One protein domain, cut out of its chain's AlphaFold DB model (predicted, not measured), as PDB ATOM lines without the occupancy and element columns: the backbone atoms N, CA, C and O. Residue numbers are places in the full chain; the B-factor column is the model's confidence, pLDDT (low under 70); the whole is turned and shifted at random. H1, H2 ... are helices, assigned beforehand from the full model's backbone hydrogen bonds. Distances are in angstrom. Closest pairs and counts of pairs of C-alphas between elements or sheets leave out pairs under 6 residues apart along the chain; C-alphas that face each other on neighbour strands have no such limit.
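This is residues 128 to 162 and 193 to 222 of the 222 residues of a protein of Angiostrongylus cantonensis (UniProt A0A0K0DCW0). Two long helices, H3 and H2, lie side by side and run the same way; short H1 folds back near the start of H2, away from H3, and residues 217 to 222 stick out as a tail. The 65 printed residues, all helix in class, hold three named helices, H1, H2, H3, and no named strand. The whole is loose, radius of gyration of the C-alphas 15.4 A, spanning 51 by 25 by 17 A.

H3, residues 193 to 212, measures 28.4 A and ends at C-alpha 212 (15.621, 42.684, -29.788). H2, residues 140 to 156, measures 24.4 A. H1, residues 128 to 135, begins at C-alpha 128 (16.234, 36.868, -0.598).

H3 touches H2 at a shallow tilt of 8 degrees, the closest C-alphas, of Trp 208 and Phe 156, 5.8 A apart. H1 and H2 are close but not clearly touching, the closest C-alphas, of Ile 135 and Thr 143, 6.9 A apart. H1 and H3 are apart. Every O i to N i+4 pair is within hydrogen-bond range in H2 and H3; H1 has 2 of 4, and 4 of 5 O i to N i+3 pairs.

Residues 163 to 192 are cut out, a gap of 20.6 A between C-alphas 162 and 193. The link H1 to H2 is tight. Model pLDDT is under 70 at residues 128 to 138, 158, 162 and 218 to 222.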
ATOM      1  N   ALA A 128      15.338  35.728  -0.815       62.25
ATOM      2  CA  ALA A 128      16.234  36.868  -0.598       62.25
ATOM      3  C   ALA A 128      16.557  37.109   0.892       62.25
ATOM      4  O   ALA A 128      17.670  37.502   1.225       62.25
ATOM      5  N   HIS A 129      15.614  36.810   1.792       57.84
ATOM      6  CA  HIS A 129      15.816  36.929   3.236       57.84
ATOM      7  C   HIS A 129      16.792  35.876   3.807       57.84
ATOM      8  O   HIS A 129      17.618  36.215   4.645       57.84
ATOM      9  N   MET A 130      16.781  34.636   3.300       56.56
ATOM     10  CA  MET A 130      17.744  33.582   3.680       56.56
ATOM     11  C   MET A 130      19.118  33.771   3.023       56.56
ATOM     12  O   MET A 130      20.126  33.204   3.448       56.56
ATOM     13  N   GLN A 131      19.174  34.573   1.957       57.41
ATOM     14  CA  GLN A 131      20.404  34.835   1.221       57.41
ATOM     15  C   GLN A 131      21.441  35.529   2.115       57.41
ATOM     16  O   GLN A 131      22.612  35.159   2.053       57.41
ATOM     17  N   ALA A 132      21.007  36.435   3.000       55.88
ATOM     18  CA  ALA A 132      21.866  37.140   3.953       55.88
ATOM     19  C   ALA A 132      22.604  36.185   4.912       55.88
ATOM     20  O   ALA A 132      23.820  36.295   5.066       55.88
ATOM     21  N   GLU A 133      21.906  35.195   5.474       55.25
ATOM     22  CA  GLU A 133      22.511  34.180   6.351       55.25
ATOM     23  C   GLU A 133      23.446  33.236   5.578       55.25
ATOM     24  O   GLU A 133      24.517  32.864   6.059       55.25
ATOM     25  N   SER A 134      23.100  32.899   4.331       55.72
ATOM     26  CA  SER A 134      23.924  32.026   3.482       55.72
ATOM     27  C   SER A 134      25.213  32.686   2.964       55.72
ATOM     28  O   SER A 134      26.173  31.985   2.643       55.72
ATOM     29  N   ILE A 135      25.250  34.022   2.849       59.06
ATOM     30  CA  ILE A 135      26.428  34.775   2.385       59.06
ATOM     31  C   ILE A 135      27.537  34.746   3.444       59.06
ATOM     32  O   ILE A 135      28.709  34.653   3.084       59.06
ATOM     33  N   ALA A 136      27.180  34.738   4.733       59.44
ATOM     34  CA  ALA A 136      28.136  34.740   5.841       59.44
ATOM     35  C   ALA A 136      29.047  33.495   5.882       59.44
ATOM     36  O   ALA A 136      30.141  33.545   6.434       59.44
ATOM     37  N   THR A 137      28.631  32.386   5.263       59.66
ATOM     38  CA  THR A 137      29.375  31.112   5.227       59.66
ATOM     39  C   THR A 137      29.964  30.798   3.844       59.66
ATOM     40  O   THR A 137      30.495  29.711   3.605       59.66
ATOM     41  N   ARG A 138      29.861  31.731   2.886       65.25
ATOM     42  CA  ARG A 138      30.184  31.518   1.468       65.25
ATOM     43  C   ARG A 138      31.569  32.035   1.081       65.25
ATOM     44  O   ARG A 138      31.942  33.152   1.409       65.25
ATOM     45  N   SER A 139      32.295  31.246   0.277       78.25
ATOM     46  CA  SER A 139      33.516  31.710  -0.402       78.25
ATOM     47  C   SER A 139      33.242  32.978  -1.218       78.25
ATOM     48  O   SER A 139      32.271  33.029  -1.983       78.25
ATOM     49  N   LEU A 140      34.135  33.965  -1.098       79.50
ATOM     50  CA  LEU A 140      34.050  35.264  -1.775       79.50
ATOM     51  C   LEU A 140      33.881  35.127  -3.295       79.50
ATOM     52  O   LEU A 140      33.122  35.880  -3.900       79.50
ATOM     53  N   PHE A 141      34.515  34.122  -3.906       81.50
ATOM     54  CA  PHE A 141      34.406  33.865  -5.343       81.50
ATOM     55  C   PHE A 141      32.980  33.471  -5.760       81.50
ATOM     56  O   PHE A 141      32.449  33.978  -6.746       81.50
ATOM     57  N   ARG A 142      32.316  32.614  -4.973       76.06
ATOM     58  CA  ARG A 142      30.921  32.217  -5.228       76.06
ATOM     59  C   ARG A 142      29.971  33.401  -5.049       76.06
ATOM     60  O   ARG A 142      29.035  33.550  -5.830       76.06
ATOM     61  N   THR A 143      30.221  34.241  -4.047       80.62
ATOM     62  CA  THR A 143      29.448  35.466  -3.806       80.62
ATOM     63  C   THR A 143      29.588  36.442  -4.974       80.62
ATOM     64  O   THR A 143      28.581  36.938  -5.476       80.62
ATOM     65  N   PHE A 144      30.808  36.641  -5.481       86.12
ATOM     66  CA  PHE A 144      31.059  37.457  -6.668       86.12
ATOM     67  C   PHE A 144      30.303  36.939  -7.900       86.12
ATOM     68  O   PHE A 144      29.558  37.701  -8.514       86.12
ATOM     69  N   LEU A 145      30.425  35.644  -8.226       84.12
ATOM     70  CA  LEU A 145      29.725  35.051  -9.375       84.12
ATOM     71  C   LEU A 145      28.204  35.206  -9.269       84.12
ATOM     72  O   LEU A 145      27.546  35.525 -10.257       84.12
ATOM     73  N   MET A 146      27.642  35.037  -8.069       82.00
ATOM     74  CA  MET A 146      26.212  35.231  -7.825       82.00
ATOM     75  C   MET A 146      25.782  36.685  -8.074       82.00
ATOM     76  O   MET A 146      24.803  36.912  -8.781       82.00
ATOM     77  N   HIS A 147      26.499  37.678  -7.534       83.56
ATOM     78  CA  HIS A 147      26.165  39.088  -7.771       83.56
ATOM     79  C   HIS A 147      26.315  39.475  -9.244       83.56
ATOM     80  O   HIS A 147      25.424  40.119  -9.796       83.56
ATOM     81  N   ALA A 148      27.392  39.037  -9.900       85.50
ATOM     82  CA  ALA A 148      27.596  39.268 -11.327       85.50
ATOM     83  C   ALA A 148      26.472  38.636 -12.165       85.50
ATOM     84  O   ALA A 148      25.957  39.262 -13.088       85.50
ATOM     85  N   PHE A 149      26.024  37.429 -11.800       83.31
ATOM     86  CA  PHE A 149      24.890  36.782 -12.456       83.31
ATOM     87  C   PHE A 149      23.578  37.551 -12.260       83.31
ATOM     88  O   PHE A 149      22.844  37.760 -13.222       83.31
ATOM     89  N   HIS A 150      23.291  38.027 -11.043       81.94
ATOM     90  CA  HIS A 150      22.102  38.847 -10.795       81.94
ATOM     91  C   HIS A 150      22.096  40.125 -11.638       81.94
ATOM     92  O   HIS A 150      21.046  40.499 -12.155       81.94
ATOM     93  N   ILE A 151      23.253  40.769 -11.825       84.62
ATOM     94  CA  ILE A 151      23.374  41.946 -12.694       84.62
ATOM     95  C   ILE A 151      23.053  41.578 -14.150       84.62
ATOM     96  O   ILE A 151      22.301  42.298 -14.802       84.62
ATOM     97  N   LEU A 152      23.554  40.444 -14.651       84.81
ATOM     98  CA  LEU A 152      23.241  39.974 -16.007       84.81
ATOM     99  C   LEU A 152      21.744  39.699 -16.190       84.81
ATOM    100  O   LEU A 152      21.152  40.154 -17.166       84.81
ATOM    101  N   VAL A 153      21.115  39.010 -15.235       82.62
ATOM    102  CA  VAL A 153      19.665  38.755 -15.254       82.62
ATOM    103  C   VAL A 153      18.880  40.069 -15.240       82.62
ATOM    104  O   VAL A 153      17.931  40.221 -16.009       82.62
ATOM    105  N   TRP A 154      19.296  41.034 -14.418       82.06
ATOM    106  CA  TRP A 154      18.657  42.347 -14.336       82.06
ATOM    107  C   TRP A 154      18.798  43.161 -15.632       82.06
ATOM    108  O   TRP A 154      17.871  43.881 -16.009       82.06
ATOM    109  N   LEU A 155      19.939  43.053 -16.323       84.62
ATOM    110  CA  LEU A 155      20.192  43.748 -17.587       84.62
ATOM    111  C   LEU A 155      19.427  43.135 -18.767       84.62
ATOM    112  O   LEU A 155      18.891  43.886 -19.581       84.62
ATOM    113  N   PHE A 156      19.387  41.802 -18.866       81.25
ATOM    114  CA  PHE A 156      18.995  41.102 -20.098       81.25
ATOM    115  C   PHE A 156      17.704  40.281 -20.011       81.25
ATOM    116  O   PHE A 156      17.206  39.856 -21.049       81.25
ATOM    117  N   SER A 157      17.147  40.045 -18.820       75.19
ATOM    118  CA  SER A 157      15.933  39.233 -18.656       75.19
ATOM    119  C   SER A 157      14.780  40.035 -18.063       75.19
ATOM    120  O   SER A 157      13.925  40.518 -18.799       75.19
ATOM    121  N   SER A 158      14.732  40.195 -16.740       69.88
ATOM    122  CA  SER A 158      13.616  40.864 -16.076       69.88
ATOM    123  C   SER A 158      14.101  41.706 -14.905       69.88
ATOM    124  O   SER A 158      14.898  41.270 -14.076       69.88
ATOM    125  N   ARG A 159      13.592  42.940 -14.831       74.25
ATOM    126  CA  ARG A 159      13.849  43.857 -13.709       74.25
ATOM    127  C   ARG A 159      12.912  43.625 -12.525       74.25
ATOM    128  O   ARG A 159      13.127  44.180 -11.451       74.25
ATOM    129  N   THR A 160      11.866  42.833 -12.733       70.44
ATOM    130  CA  THR A 160      10.790  42.583 -11.770       70.44
ATOM    131  C   THR A 160      11.040  41.338 -10.919       70.44
ATOM    132  O   THR A 160      10.620  41.310  -9.762       70.44
ATOM    133  N   VAL A 161      11.751  40.329 -11.438       70.38
ATOM    134  CA  VAL A 161      12.015  39.073 -10.717       70.38
ATOM    135  C   VAL A 161      13.318  39.173  -9.930       70.38
ATOM    136  O   VAL A 161      14.399  39.289 -10.497       70.38
ATOM    137  N   ARG A 162      13.215  39.104  -8.599       68.50
ATOM    138  CA  ARG A 162      14.370  39.223  -7.691       68.50
ATOM    139  C   ARG A 162      15.171  37.932  -7.529       68.50
ATOM    140  O   ARG A 162      16.366  37.997  -7.284       68.50
ATOM    141  N   PRO A 193      31.196  25.548 -11.690       70.62
ATOM    142  CA  PRO A 193      30.309  26.682 -11.431       70.62
ATOM    143  C   PRO A 193      30.606  27.880 -12.335       70.62
ATOM    144  O   PRO A 193      29.697  28.590 -12.750       70.62
ATOM    145  N   PHE A 194      31.878  28.058 -12.693       76.62
ATOM    146  CA  PHE A 194      32.328  29.116 -13.587       76.62
ATOM    147  C   PHE A 194      31.868  28.929 -15.042       76.62
ATOM    148  O   PHE A 194      31.328  29.861 -15.632       76.62
ATOM    149  N   TRP A 195      32.034  27.735 -15.622       78.88
ATOM    150  CA  TRP A 195      31.617  27.476 -17.007       78.88
ATOM    151  C   TRP A 195      30.101  27.528 -17.160       78.88
ATOM    152  O   TRP A 195      29.600  28.116 -18.115       78.88
ATOM    153  N   SER A 196      29.381  27.001 -16.168       74.69
ATOM    154  CA  SER A 196      27.918  27.074 -16.119       74.69
ATOM    155  C   SER A 196      27.452  28.532 -16.066       74.69
ATOM    156  O   SER A 196      26.584  28.937 -16.834       74.69
ATOM    157  N   TRP A 197      28.091  29.354 -15.225       82.81
ATOM    158  CA  TRP A 197      27.828  30.792 -15.147       82.81
ATOM    159  C   TRP A 197      28.072  31.506 -16.485       82.81
ATOM    160  O   TRP A 197      27.230  32.288 -16.926       82.81
ATOM    161  N   LEU A 198      29.189  31.207 -17.156       84.31
ATOM    162  CA  LEU A 198      29.535  31.821 -18.438       84.31
ATOM    163  C   LEU A 198      28.537  31.435 -19.539       84.31
ATOM    164  O   LEU A 198      28.095  32.294 -20.301       84.31
ATOM    165  N   GLN A 199      28.154  30.158 -19.596       83.25
ATOM    166  CA  GLN A 199      27.154  29.660 -20.536       83.25
ATOM    167  C   GLN A 199      25.800  30.340 -20.314       83.25
ATOM    168  O   GLN A 199      25.241  30.889 -21.259       83.25
ATOM    169  N   MET A 200      25.316  30.397 -19.068       83.69
ATOM    170  CA  MET A 200      24.059  31.077 -18.741       83.69
ATOM    171  C   MET A 200      24.099  32.564 -19.119       83.69
ATOM    172  O   MET A 200      23.127  33.092 -19.654       83.69
ATOM    173  N   GLY A 201      25.226  33.245 -18.879       85.88
ATOM    174  CA  GLY A 201      25.417  34.639 -19.280       85.88
ATOM    175  C   GLY A 201      25.341  34.833 -20.797       85.88
ATOM    176  O   GLY A 201      24.634  35.722 -21.271       85.88
ATOM    177  N   ARG A 202      26.014  33.969 -21.568       87.62
ATOM    178  CA  ARG A 202      25.945  33.970 -23.037       87.62
ATOM    179  C   ARG A 202      24.518  33.737 -23.526       87.62
ATOM    180  O   ARG A 202      24.052  34.455 -24.408       87.62
ATOM    181  N   ASP A 203      23.832  32.752 -22.960       85.12
ATOM    182  CA  ASP A 203      22.492  32.370 -23.393       85.12
ATOM    183  C   ASP A 203      21.486  33.500 -23.112       85.12
ATOM    184  O   ASP A 203      20.702  33.840 -23.994       85.12
ATOM    185  N   LEU A 204      21.578  34.179 -21.959       85.56
ATOM    186  CA  LEU A 204      20.778  35.377 -21.656       85.56
ATOM    187  C   LEU A 204      20.975  36.494 -22.688       85.56
ATOM    188  O   LEU A 204      19.998  37.067 -23.172       85.56
ATOM    189  N   ILE A 205      22.226  36.786 -23.052       87.56
ATOM    190  CA  ILE A 205      22.549  37.816 -24.049       87.56
ATOM    191  C   ILE A 205      21.988  37.430 -25.422       87.56
ATOM    192  O   ILE A 205      21.423  38.272 -26.117       87.56
ATOM    193  N   LEU A 206      22.109  36.159 -25.810       87.06
ATOM    194  CA  LEU A 206      21.599  35.658 -27.084       87.06
ATOM    195  C   LEU A 206      20.070  35.689 -27.154       87.06
ATOM    196  O   LEU A 206      19.526  36.071 -28.187       87.06
ATOM    197  N   ILE A 207      19.382  35.295 -26.080       85.56
ATOM    198  CA  ILE A 207      17.920  35.378 -25.973       85.56
ATOM    199  C   ILE A 207      17.490  36.836 -26.138       85.56
ATOM    200  O   ILE A 207      16.691  37.147 -27.023       85.56
ATOM    201  N   TRP A 208      18.074  37.739 -25.345       88.31
ATOM    202  CA  TRP A 208      17.789  39.170 -25.417       88.31
ATOM    203  C   TRP A 208      18.020  39.726 -26.824       88.31
ATOM    204  O   TRP A 208      17.161  40.422 -27.364       88.31
ATOM    205  N   PHE A 209      19.150  39.380 -27.445       88.69
ATOM    206  CA  PHE A 209      19.489  39.832 -28.789       88.69
ATOM    207  C   PHE A 209      18.458  39.355 -29.814       88.69
ATOM    208  O   PHE A 209      17.954  40.172 -30.579       88.69
ATOM    209  N   ARG A 210      18.090  38.065 -29.800       88.12
ATOM    210  CA  ARG A 210      17.122  37.480 -30.744       88.12
ATOM    211  C   ARG A 210      15.744  38.131 -30.666       88.12
ATOM    212  O   ARG A 210      15.175  38.423 -31.714       88.12
ATOM    213  N   TYR A 211      15.247  38.416 -29.462       84.31
ATOM    214  CA  TYR A 211      14.019  39.200 -29.295       84.31
ATOM    215  C   TYR A 211      14.208  40.651 -29.756       84.31
ATOM    216  O   TYR A 211      13.358  41.200 -30.452       84.31
ATOM    217  N   ARG A 212      15.348  41.281 -29.439       86.44
ATOM    218  CA  ARG A 212      15.621  42.684 -29.788       86.44
ATOM    219  C   ARG A 212      15.675  42.936 -31.294       86.44
ATOM    220  O   ARG A 212      15.284  44.027 -31.720       86.44
ATOM    221  N   VAL A 213      16.177  41.970 -32.065       90.31
ATOM    222  CA  VAL A 213      16.261  42.031 -33.533       90.31
ATOM    223  C   VAL A 213      15.047  41.419 -34.242       90.31
ATOM    224  O   VAL A 213      15.013  41.407 -35.467       90.31
ATOM    225  N   GLY A 214      14.053  40.917 -33.498       84.50
ATOM    226  CA  GLY A 214      12.822  40.349 -34.058       84.50
ATOM    227  C   GLY A 214      12.978  38.968 -34.702       84.50
ATOM    228  O   GLY A 214      12.092  38.552 -35.439       84.50
ATOM    229  N   ILE A 215      14.077  38.250 -34.433       87.88
ATOM    230  CA  ILE A 215      14.238  36.842 -34.850       87.88
ATOM    231  C   ILE A 215      13.220  35.965 -34.117       87.88
ATOM    232  O   ILE A 215      12.700  35.008 -34.686       87.88
ATOM    233  N   TRP A 216      12.953  36.282 -32.851       82.12
ATOM    234  CA  TRP A 216      11.905  35.652 -32.059       82.12
ATOM    235  C   TRP A 216      10.766  36.636 -31.819       82.12
ATOM    236  O   TRP A 216      10.999  37.823 -31.577       82.12
ATOM    237  N   THR A 217       9.538  36.133 -31.903       74.69
ATOM    238  CA  THR A 217       8.306  36.879 -31.657       74.69
ATOM    239  C   THR A 217       7.410  36.060 -30.739       74.69
ATOM    240  O   THR A 217       7.351  34.841 -30.862       74.69
ATOM    241  N   ASP A 218       6.703  36.735 -29.836       66.50
ATOM    242  CA  ASP A 218       5.767  36.101 -28.899       66.50
ATOM    243  C   ASP A 218       4.421  35.726 -29.554       66.50
ATOM    244  O   ASP A 218       3.472  35.352 -28.864       66.50
ATOM    245  N   ARG A 219       4.298  35.849 -30.884       54.00
ATOM    246  CA  ARG A 219       3.091  35.444 -31.609       54.00
ATOM    247  C   ARG A 219       3.059  33.928 -31.752       54.00
ATOM    248  O   ARG A 219       3.821  33.358 -32.526       54.00
ATOM    249  N   LEU A 220       2.143  33.306 -31.019       51.06
ATOM    250  CA  LEU A 220       1.600  32.004 -31.383       51.06
ATOM    251  C   LEU A 220       0.922  32.195 -32.748       51.06
ATOM    252  O   LEU A 220       0.046  33.051 -32.869       51.06
ATOM    253  N   GLU A 221       1.392  31.502 -33.784       40.19
ATOM    254  CA  GLU A 221       0.633  31.408 -35.033       40.19
ATOM    255  C   GLU A 221      -0.727  30.770 -34.693       40.19
ATOM    256  O   GLU A 221      -0.760  29.726 -34.038       40.19
ATOM    257  N   GLU A 222      -1.813  31.479 -35.026       35.62
ATOM    258  CA  GLU A 222      -3.210  31.065 -34.798       35.62
ATOM    259  C   GLU A 222      -3.596  29.822 -35.610       35.62
ATOM    260  O   GLU A 222      -3.175  29.720 -36.787       35.62
TER     261      GLU A 222